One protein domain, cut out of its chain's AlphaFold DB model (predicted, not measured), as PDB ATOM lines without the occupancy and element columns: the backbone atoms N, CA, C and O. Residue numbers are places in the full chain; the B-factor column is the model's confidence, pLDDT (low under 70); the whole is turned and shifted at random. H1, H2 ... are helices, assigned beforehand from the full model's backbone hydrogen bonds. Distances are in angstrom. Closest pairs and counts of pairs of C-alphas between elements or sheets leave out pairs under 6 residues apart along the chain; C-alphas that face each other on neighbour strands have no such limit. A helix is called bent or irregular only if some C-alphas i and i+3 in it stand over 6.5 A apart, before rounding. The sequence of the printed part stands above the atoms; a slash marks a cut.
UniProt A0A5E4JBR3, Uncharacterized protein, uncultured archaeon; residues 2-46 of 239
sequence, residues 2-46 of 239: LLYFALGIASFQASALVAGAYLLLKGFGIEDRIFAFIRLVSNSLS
ATOM      1  N   LEU A   2      41.763 -28.046 -17.251       77.56
ATOM      2  CA  LEU A   2      41.951 -27.195 -18.452       77.56
ATOM      3  C   LEU A   2      40.637 -26.788 -19.147       77.56
ATOM      4  O   LEU A   2      40.419 -25.616 -19.432       77.56
ATOM      5  N   LEU A   3      39.724 -27.742 -19.340       72.44
ATOM      6  CA  LEU A   3      38.410 -27.507 -19.955       72.44
ATOM      7  C   LEU A   3      37.516 -26.569 -19.118       72.44
ATOM      8  O   LEU A   3      36.782 -25.758 -19.672       72.44
ATOM      9  N   TYR A   4      37.624 -26.637 -17.788       75.69
ATOM     10  CA  TYR A   4      36.915 -25.749 -16.858       75.69
ATOM     11  C   TYR A   4      37.485 -24.334 -16.867       75.69
ATOM     12  O   TYR A   4      36.730 -23.371 -16.833       75.69
ATOM     13  N   PHE A   5      38.805 -24.203 -16.994       83.25
ATOM     14  CA  PHE A   5      39.462 -22.904 -17.089       83.25
ATOM     15  C   PHE A   5      39.106 -22.163 -18.390       83.25
ATOM     16  O   PHE A   5      38.998 -20.944 -18.388       83.25
ATOM     17  N   ALA A   6      38.881 -22.896 -19.488       84.06
ATOM     18  CA  ALA A   6      38.522 -22.315 -20.784       84.06
ATOM     19  C   ALA A   6      37.022 -21.994 -20.936       84.06
ATOM     20  O   ALA A   6      36.674 -21.021 -21.597       84.06
ATOM     21  N   LEU A   7      36.132 -22.819 -20.369       81.75
ATOM     22  CA  LEU A   7      34.685 -22.775 -20.649       81.75
ATOM     23  C   LEU A   7      33.805 -22.566 -19.401       81.75
ATOM     24  O   LEU A   7      32.581 -22.504 -19.509       81.75
ATOM     25  N   GLY A   8      34.389 -22.482 -18.202       87.75
ATOM     26  CA  GLY A   8      33.656 -22.268 -16.951       87.75
ATOM     27  C   GLY A   8      32.624 -23.365 -16.667       87.75
ATOM     28  O   GLY A   8      32.885 -24.554 -16.859       87.75
ATOM     29  N   ILE A   9      31.424 -22.979 -16.226       86.94
ATOM     30  CA  ILE A   9      30.313 -23.895 -15.890       86.94
ATOM     31  C   ILE A   9      29.877 -24.755 -17.092       86.94
ATOM     32  O   ILE A   9      29.500 -25.915 -16.911       86.94
ATOM     33  N   ALA A  10      30.008 -24.247 -18.324       79.06
ATOM     34  CA  ALA A  10      29.665 -24.995 -19.535       79.06
ATOM     35  C   ALA A  10      30.523 -26.264 -19.699       79.06
ATOM     36  O   ALA A  10      30.066 -27.259 -20.256       79.06
ATOM     37  N   SER A  11      31.738 -26.281 -19.139       84.31
ATOM     38  CA  SER A  11      32.591 -27.474 -19.150       84.31
ATOM     39  C   SER A  11      32.001 -28.639 -18.349       84.31
ATOM     40  O   SER A  11      32.145 -29.791 -18.760       84.31
ATOM     41  N   PHE A  12      31.303 -28.362 -17.240       87.31
ATOM     42  CA  PHE A  12      30.636 -29.391 -16.443       87.31
ATOM     43  C   PHE A  12      29.432 -29.957 -17.188       87.31
ATOM     44  O   PHE A  12      29.266 -31.172 -17.218       87.31
ATOM     45  N   GLN A  13      28.639 -29.102 -17.842       84.62
ATOM     46  CA  GLN A  13      27.509 -29.541 -18.666       84.62
ATOM     47  C   GLN A  13      27.977 -30.380 -19.858       84.62
ATOM     48  O   GLN A  13      27.433 -31.454 -20.099       84.62
ATOM     49  N   ALA A  14      29.036 -29.948 -20.550       80.38
ATOM     50  CA  ALA A  14      29.638 -30.710 -21.640       80.38
ATOM     51  C   ALA A  14      30.180 -32.063 -21.153       80.38
ATOM     52  O   ALA A  14      29.925 -33.092 -21.771       80.38
ATOM     53  N   SER A  15      30.873 -32.086 -20.011       86.62
ATOM     54  CA  SER A  15      31.409 -33.325 -19.432       86.62
ATOM     55  C   SER A  15      30.294 -34.273 -18.991       86.62
ATOM     56  O   SER A  15      30.376 -35.469 -19.252       86.62
ATOM     57  N   ALA A  16      29.235 -33.750 -18.368       91.12
ATOM     58  CA  ALA A  16      28.063 -34.524 -17.976       91.12
ATOM     59  C   ALA A  16      27.311 -35.075 -19.194       91.12
ATOM     60  O   ALA A  16      26.886 -36.226 -19.169       91.12
ATOM     61  N   LEU A  17      27.197 -34.301 -20.277       88.69
ATOM     62  CA  LEU A  17      26.585 -34.748 -21.527       88.69
ATOM     63  C   LEU A  17      27.412 -35.851 -22.193       88.69
ATOM     64  O   LEU A  17      26.852 -36.865 -22.596       88.69
ATOM     65  N   VAL A  18      28.740 -35.702 -22.252       88.94
ATOM     66  CA  VAL A  18      29.641 -36.735 -22.788       88.94
ATOM     67  C   VAL A  18      29.598 -37.997 -21.928       88.94
ATOM     68  O   VAL A  18      29.470 -39.094 -22.467       88.94
ATOM     69  N   ALA A  19      29.651 -37.864 -20.601       93.19
ATOM     70  CA  ALA A  19      29.560 -38.994 -19.681       93.19
ATOM     71  C   ALA A  19      28.196 -39.690 -19.771       93.19
ATOM     72  O   ALA A  19      28.139 -40.914 -19.838       93.19
ATOM     73  N   GLY A  20      27.103 -38.927 -19.836       93.56
ATOM     74  CA  GLY A  20      25.752 -39.450 -20.016       93.56
ATOM     75  C   GLY A  20      25.597 -40.178 -21.348       93.56
ATOM     76  O   GLY A  20      25.152 -41.322 -21.371       93.56
ATOM     77  N   ALA A  21      26.040 -39.571 -22.452       88.31
ATOM     78  CA  ALA A  21      26.041 -40.203 -23.767       88.31
ATOM     79  C   ALA A  21      26.882 -41.489 -23.775       88.31
ATOM     80  O   ALA A  21      26.435 -42.510 -24.291       88.31
ATOM     81  N   TYR A  22      28.063 -41.475 -23.149       92.75
ATOM     82  CA  TYR A  22      28.912 -42.656 -23.013       92.75
ATOM     83  C   TYR A  22      28.239 -43.762 -22.191       92.75
ATOM     84  O   TYR A  22      28.233 -44.915 -22.614       92.75
ATOM     85  N   LEU A  23      27.621 -43.430 -21.053       94.69
ATOM     86  CA  LEU A  23      26.892 -44.396 -20.229       94.69
ATOM     87  C   LEU A  23      25.681 -44.977 -20.958       94.69
ATOM     88  O   LEU A  23      25.428 -46.169 -20.824       94.69
ATOM     89  N   LEU A  24      24.970 -44.185 -21.765       94.31
ATOM     90  CA  LEU A  24      23.895 -44.695 -22.620       94.31
ATOM     91  C   LEU A  24      24.450 -45.647 -23.684       94.31
ATOM     92  O   LEU A  24      23.966 -46.769 -23.818       94.31
ATOM     93  N   LEU A  25      25.508 -45.249 -24.397       91.44
ATOM     94  CA  LEU A  25      26.167 -46.102 -25.391       91.44
ATOM     95  C   LEU A  25      26.640 -47.429 -24.782       91.44
ATOM     96  O   LEU A  25      26.471 -48.486 -25.395       91.44
ATOM     97  N   LYS A  26      27.193 -47.375 -23.569       91.06
ATOM     98  CA  LYS A  26      27.668 -48.542 -22.828       91.06
ATOM     99  C   LYS A  26      26.522 -49.403 -22.306       91.06
ATOM    100  O   LYS A  26      26.535 -50.613 -22.504       91.06
ATOM    101  N   GLY A  27      25.505 -48.788 -21.706       94.06
ATOM    102  CA  GLY A  27      24.331 -49.464 -21.153       94.06
ATOM    103  C   GLY A  27      23.508 -50.197 -22.211       94.06
ATOM    104  O   GLY A  27      23.007 -51.288 -21.954       94.06
ATOM    105  N   PHE A  28      23.428 -49.658 -23.430       92.50
ATOM    106  CA  PHE A  28      22.771 -50.324 -24.559       92.50
ATOM    107  C   PHE A  28      23.669 -51.327 -25.307       92.50
ATOM    108  O   PHE A  28      23.224 -51.931 -26.287       92.50
ATOM    109  N   GLY A  29      24.933 -51.500 -24.897       90.81
ATOM    110  CA  GLY A  29      25.901 -52.345 -25.607       90.81
ATOM    111  C   GLY A  29      26.165 -51.876 -27.044       90.81
ATOM    112  O   GLY A  29      26.487 -52.677 -27.924       90.81
ATOM    113  N   ILE A  30      25.971 -50.582 -27.321       88.94
ATOM    114  CA  ILE A  30      26.205 -49.995 -28.645       88.94
ATOM    115  C   ILE A  30      27.708 -49.963 -28.933       88.94
ATOM    116  O   ILE A  30      28.106 -50.181 -30.074       88.94
ATOM    117  N   GLU A  31      28.537 -49.774 -27.901       88.62
ATOM    118  CA  GLU A  31      30.003 -49.809 -27.992       88.62
ATOM    119  C   GLU A  31      30.497 -51.105 -28.661       88.62
ATOM    120  O   GLU A  31      31.186 -51.054 -29.682       88.62
ATOM    121  N   ASP A  32      30.051 -52.269 -28.177       89.25
ATOM    122  CA  ASP A  32      30.433 -53.569 -28.742       89.25
ATOM    123  C   ASP A  32      29.982 -53.725 -30.197       89.25
ATOM    124  O   ASP A  32      30.706 -54.270 -31.033       89.25
ATOM    125  N   ARG A  33      28.794 -53.207 -30.532       85.06
ATOM    126  CA  ARG A  33      28.264 -53.242 -31.902       85.06
ATOM    127  C   ARG A  33      29.068 -52.345 -32.838       85.06
ATOM    128  O   ARG A  33      29.336 -52.757 -33.967       85.06
ATOM    129  N   ILE A  34      29.474 -51.161 -32.380       81.44
ATOM    130  CA  ILE A  34      30.338 -50.246 -33.136       81.44
ATOM    131  C   ILE A  34      31.707 -50.893 -33.351       81.44
ATOM    132  O   ILE A  34      32.173 -50.945 -34.486       81.44
ATOM    133  N   PHE A  35      32.331 -51.459 -32.317       84.88
ATOM    134  CA  PHE A  35      33.621 -52.136 -32.473       84.88
ATOM    135  C   PHE A  35      33.534 -53.364 -33.379       84.88
ATOM    136  O   PHE A  35      34.414 -53.569 -34.217       84.88
ATOM    137  N   ALA A  36      32.473 -54.163 -33.268       83.44
ATOM    138  CA  ALA A  36      32.230 -55.276 -34.179       83.44
ATOM    139  C   ALA A  36      32.060 -54.786 -35.622       83.44
ATOM    140  O   ALA A  36      32.624 -55.380 -36.541       83.44
ATOM    141  N   PHE A  37      31.344 -53.679 -35.828       77.56
ATOM    142  CA  PHE A  37      31.198 -53.052 -37.136       77.56
ATOM    143  C   PHE A  37      32.542 -52.555 -37.683       77.56
ATOM    144  O   PHE A  37      32.883 -52.894 -38.813       77.56
ATOM    145  N   ILE A  38      33.346 -51.847 -36.884       81.38
ATOM    146  CA  ILE A  38      34.680 -51.372 -37.283       81.38
ATOM    147  C   ILE A  38      35.590 -52.550 -37.635       81.38
ATOM    148  O   ILE A  38      36.246 -52.516 -38.670       81.38
ATOM    149  N   ARG A  39      35.602 -53.623 -36.833       83.25
ATOM    150  CA  ARG A  39      36.374 -54.838 -37.144       83.25
ATOM    151  C   ARG A  39      35.894 -55.500 -38.433       83.25
ATOM    152  O   ARG A  39      36.718 -55.935 -39.229       83.25
ATOM    153  N   LEU A  40      34.581 -55.570 -38.663       75.50
ATOM    154  CA  LEU A  40      34.019 -56.099 -39.909       75.50
ATOM    155  C   LEU A  40      34.437 -55.258 -41.117       75.50
ATOM    156  O   LEU A  40      34.843 -55.828 -42.127       75.50
ATOM    157  N   VAL A  41      34.367 -53.930 -41.002       71.69
ATOM    158  CA  VAL A  41      34.781 -52.992 -42.053       71.69
ATOM    159  C   VAL A  41      36.283 -53.114 -42.303       71.69
ATOM    160  O   VAL A  41      36.684 -53.373 -43.432       71.69
ATOM    161  N   SER A  42      37.109 -53.048 -41.260       77.94
ATOM    162  CA  SER A  42      38.568 -53.180 -41.352       77.94
ATOM    163  C   SER A  42      38.993 -54.505 -41.992       77.94
ATOM    164  O   SER A  42      39.766 -54.504 -42.944       77.94
ATOM    165  N   ASN A  43      38.398 -55.627 -41.578       75.12
ATOM    166  CA  ASN A  43      38.678 -56.936 -42.178       75.12
ATOM    167  C   ASN A  43      38.147 -57.072 -43.618       75.12
ATOM    168  O   ASN A  43      38.582 -57.955 -44.359       75.12
ATOM    169  N   SER A  44      37.178 -56.241 -44.017       64.81
ATOM    170  CA  SER A  44      36.652 -56.202 -45.386       64.81
ATOM    171  C   SER A  44      37.460 -55.302 -46.324       64.81
ATOM    172  O   SER A  44      37.408 -55.516 -47.532       64.81
ATOM    173  N   LEU A  45      38.270 -54.379 -45.789       65.06
ATOM    174  CA  LEU A  45      39.143 -53.463 -46.540       65.06
ATOM    175  C   LEU A  45      40.415 -54.138 -47.096       65.06
ATOM    176  O   LEU A  45      41.418 -53.477 -47.339       65.06
ATOM    177  N   SER A  46      40.396 -55.453 -47.326       68.75
ATOM    178  CA  SER A  46      41.451 -56.096 -48.111       68.75
ATOM    179  C   SER A  46      41.359 -55.587 -49.553       68.75
ATOM    180  O   SER A  46      40.336 -55.794 -50.209       68.75
TER     181      SER A  46
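AT A GLANCE: This is residues 2 to 46 of the 239 residues of an uncharacterized protein of uncultured archaeon (UniProt A0A5E4JBR3). Two longer helices, H2 and H3, meet near their ends as a wide, open L, and the short helix H1 folds back as a small hook at the far end of H2. The L is flat and has no packed core: H3 stretches away from H2, and its residues 35 to 44 stand free together with Leu 45 and Ser 46. The printed part has 45 residues with three named helices in the order H1, H2, H3, and no named strand; its class is all helix. The whole is extended, with a radius of gyration of the C-alphas of 15.8 A and spans of 46 by 24 by 10 A.

IN THESE COORDINATES: Find C-alpha 2 at (41.951, -27.195, -18.452); here H1 begins, and it covers residues 2 to 7, 8.8 A from first to last C-alpha. Pass Gly 8 and look at C-alpha 9 at (30.313, -23.895, -15.890), where H2 begins. H2, the longest helix, covers residues 9 to 27 and measures 26.8 A from first to last C-alpha; along it y falls from -23.895 to -49.464. After Phe 28 and Gly 29 comes H3, residues 30 to 44, 20.7 A from first to last C-alpha. It ends at C-alpha 44, at (36.652, -56.202, -45.386).

HOW THE PARTS SIT: Start at H1, which touches H2 only at the corner by their link, with 4 pairs of C-alphas within 8 A. Look there at Tyr 4 and Ser 11, whose C-alphas are the closest of the two helices, 5.2 A apart; H2 touches H1 with residues 10 to 12 alone. H1 and H2 run opposite ways at a steep tilt of 66 degrees. At the other end of H2 you find H3, close but not clearly touching, with 1 pair of C-alphas within 8 A. That closest pair is Leu 25 and Glu 31, with C-alphas 5.9 A apart. The lines of H2 and H3 are only just about perpendicular, at 72 degrees. H1 and H3 are apart. In the backbones of H1, H2 and H3 every O i to N i+4 pair is within hydrogen-bond range, and no helix is bent or irregular.

THE WHOLE: The two C-alphas farthest apart are those of Ile 9 and Ser 46, at 46.9 A. The printed part has no cut, and the links from H1 to H2 and from H2 to H3 are both tight. In the B-factor column the mean pLDDT of the printed part is 84.0; look for the model's low confidence, under 70, at residues 44 to 46.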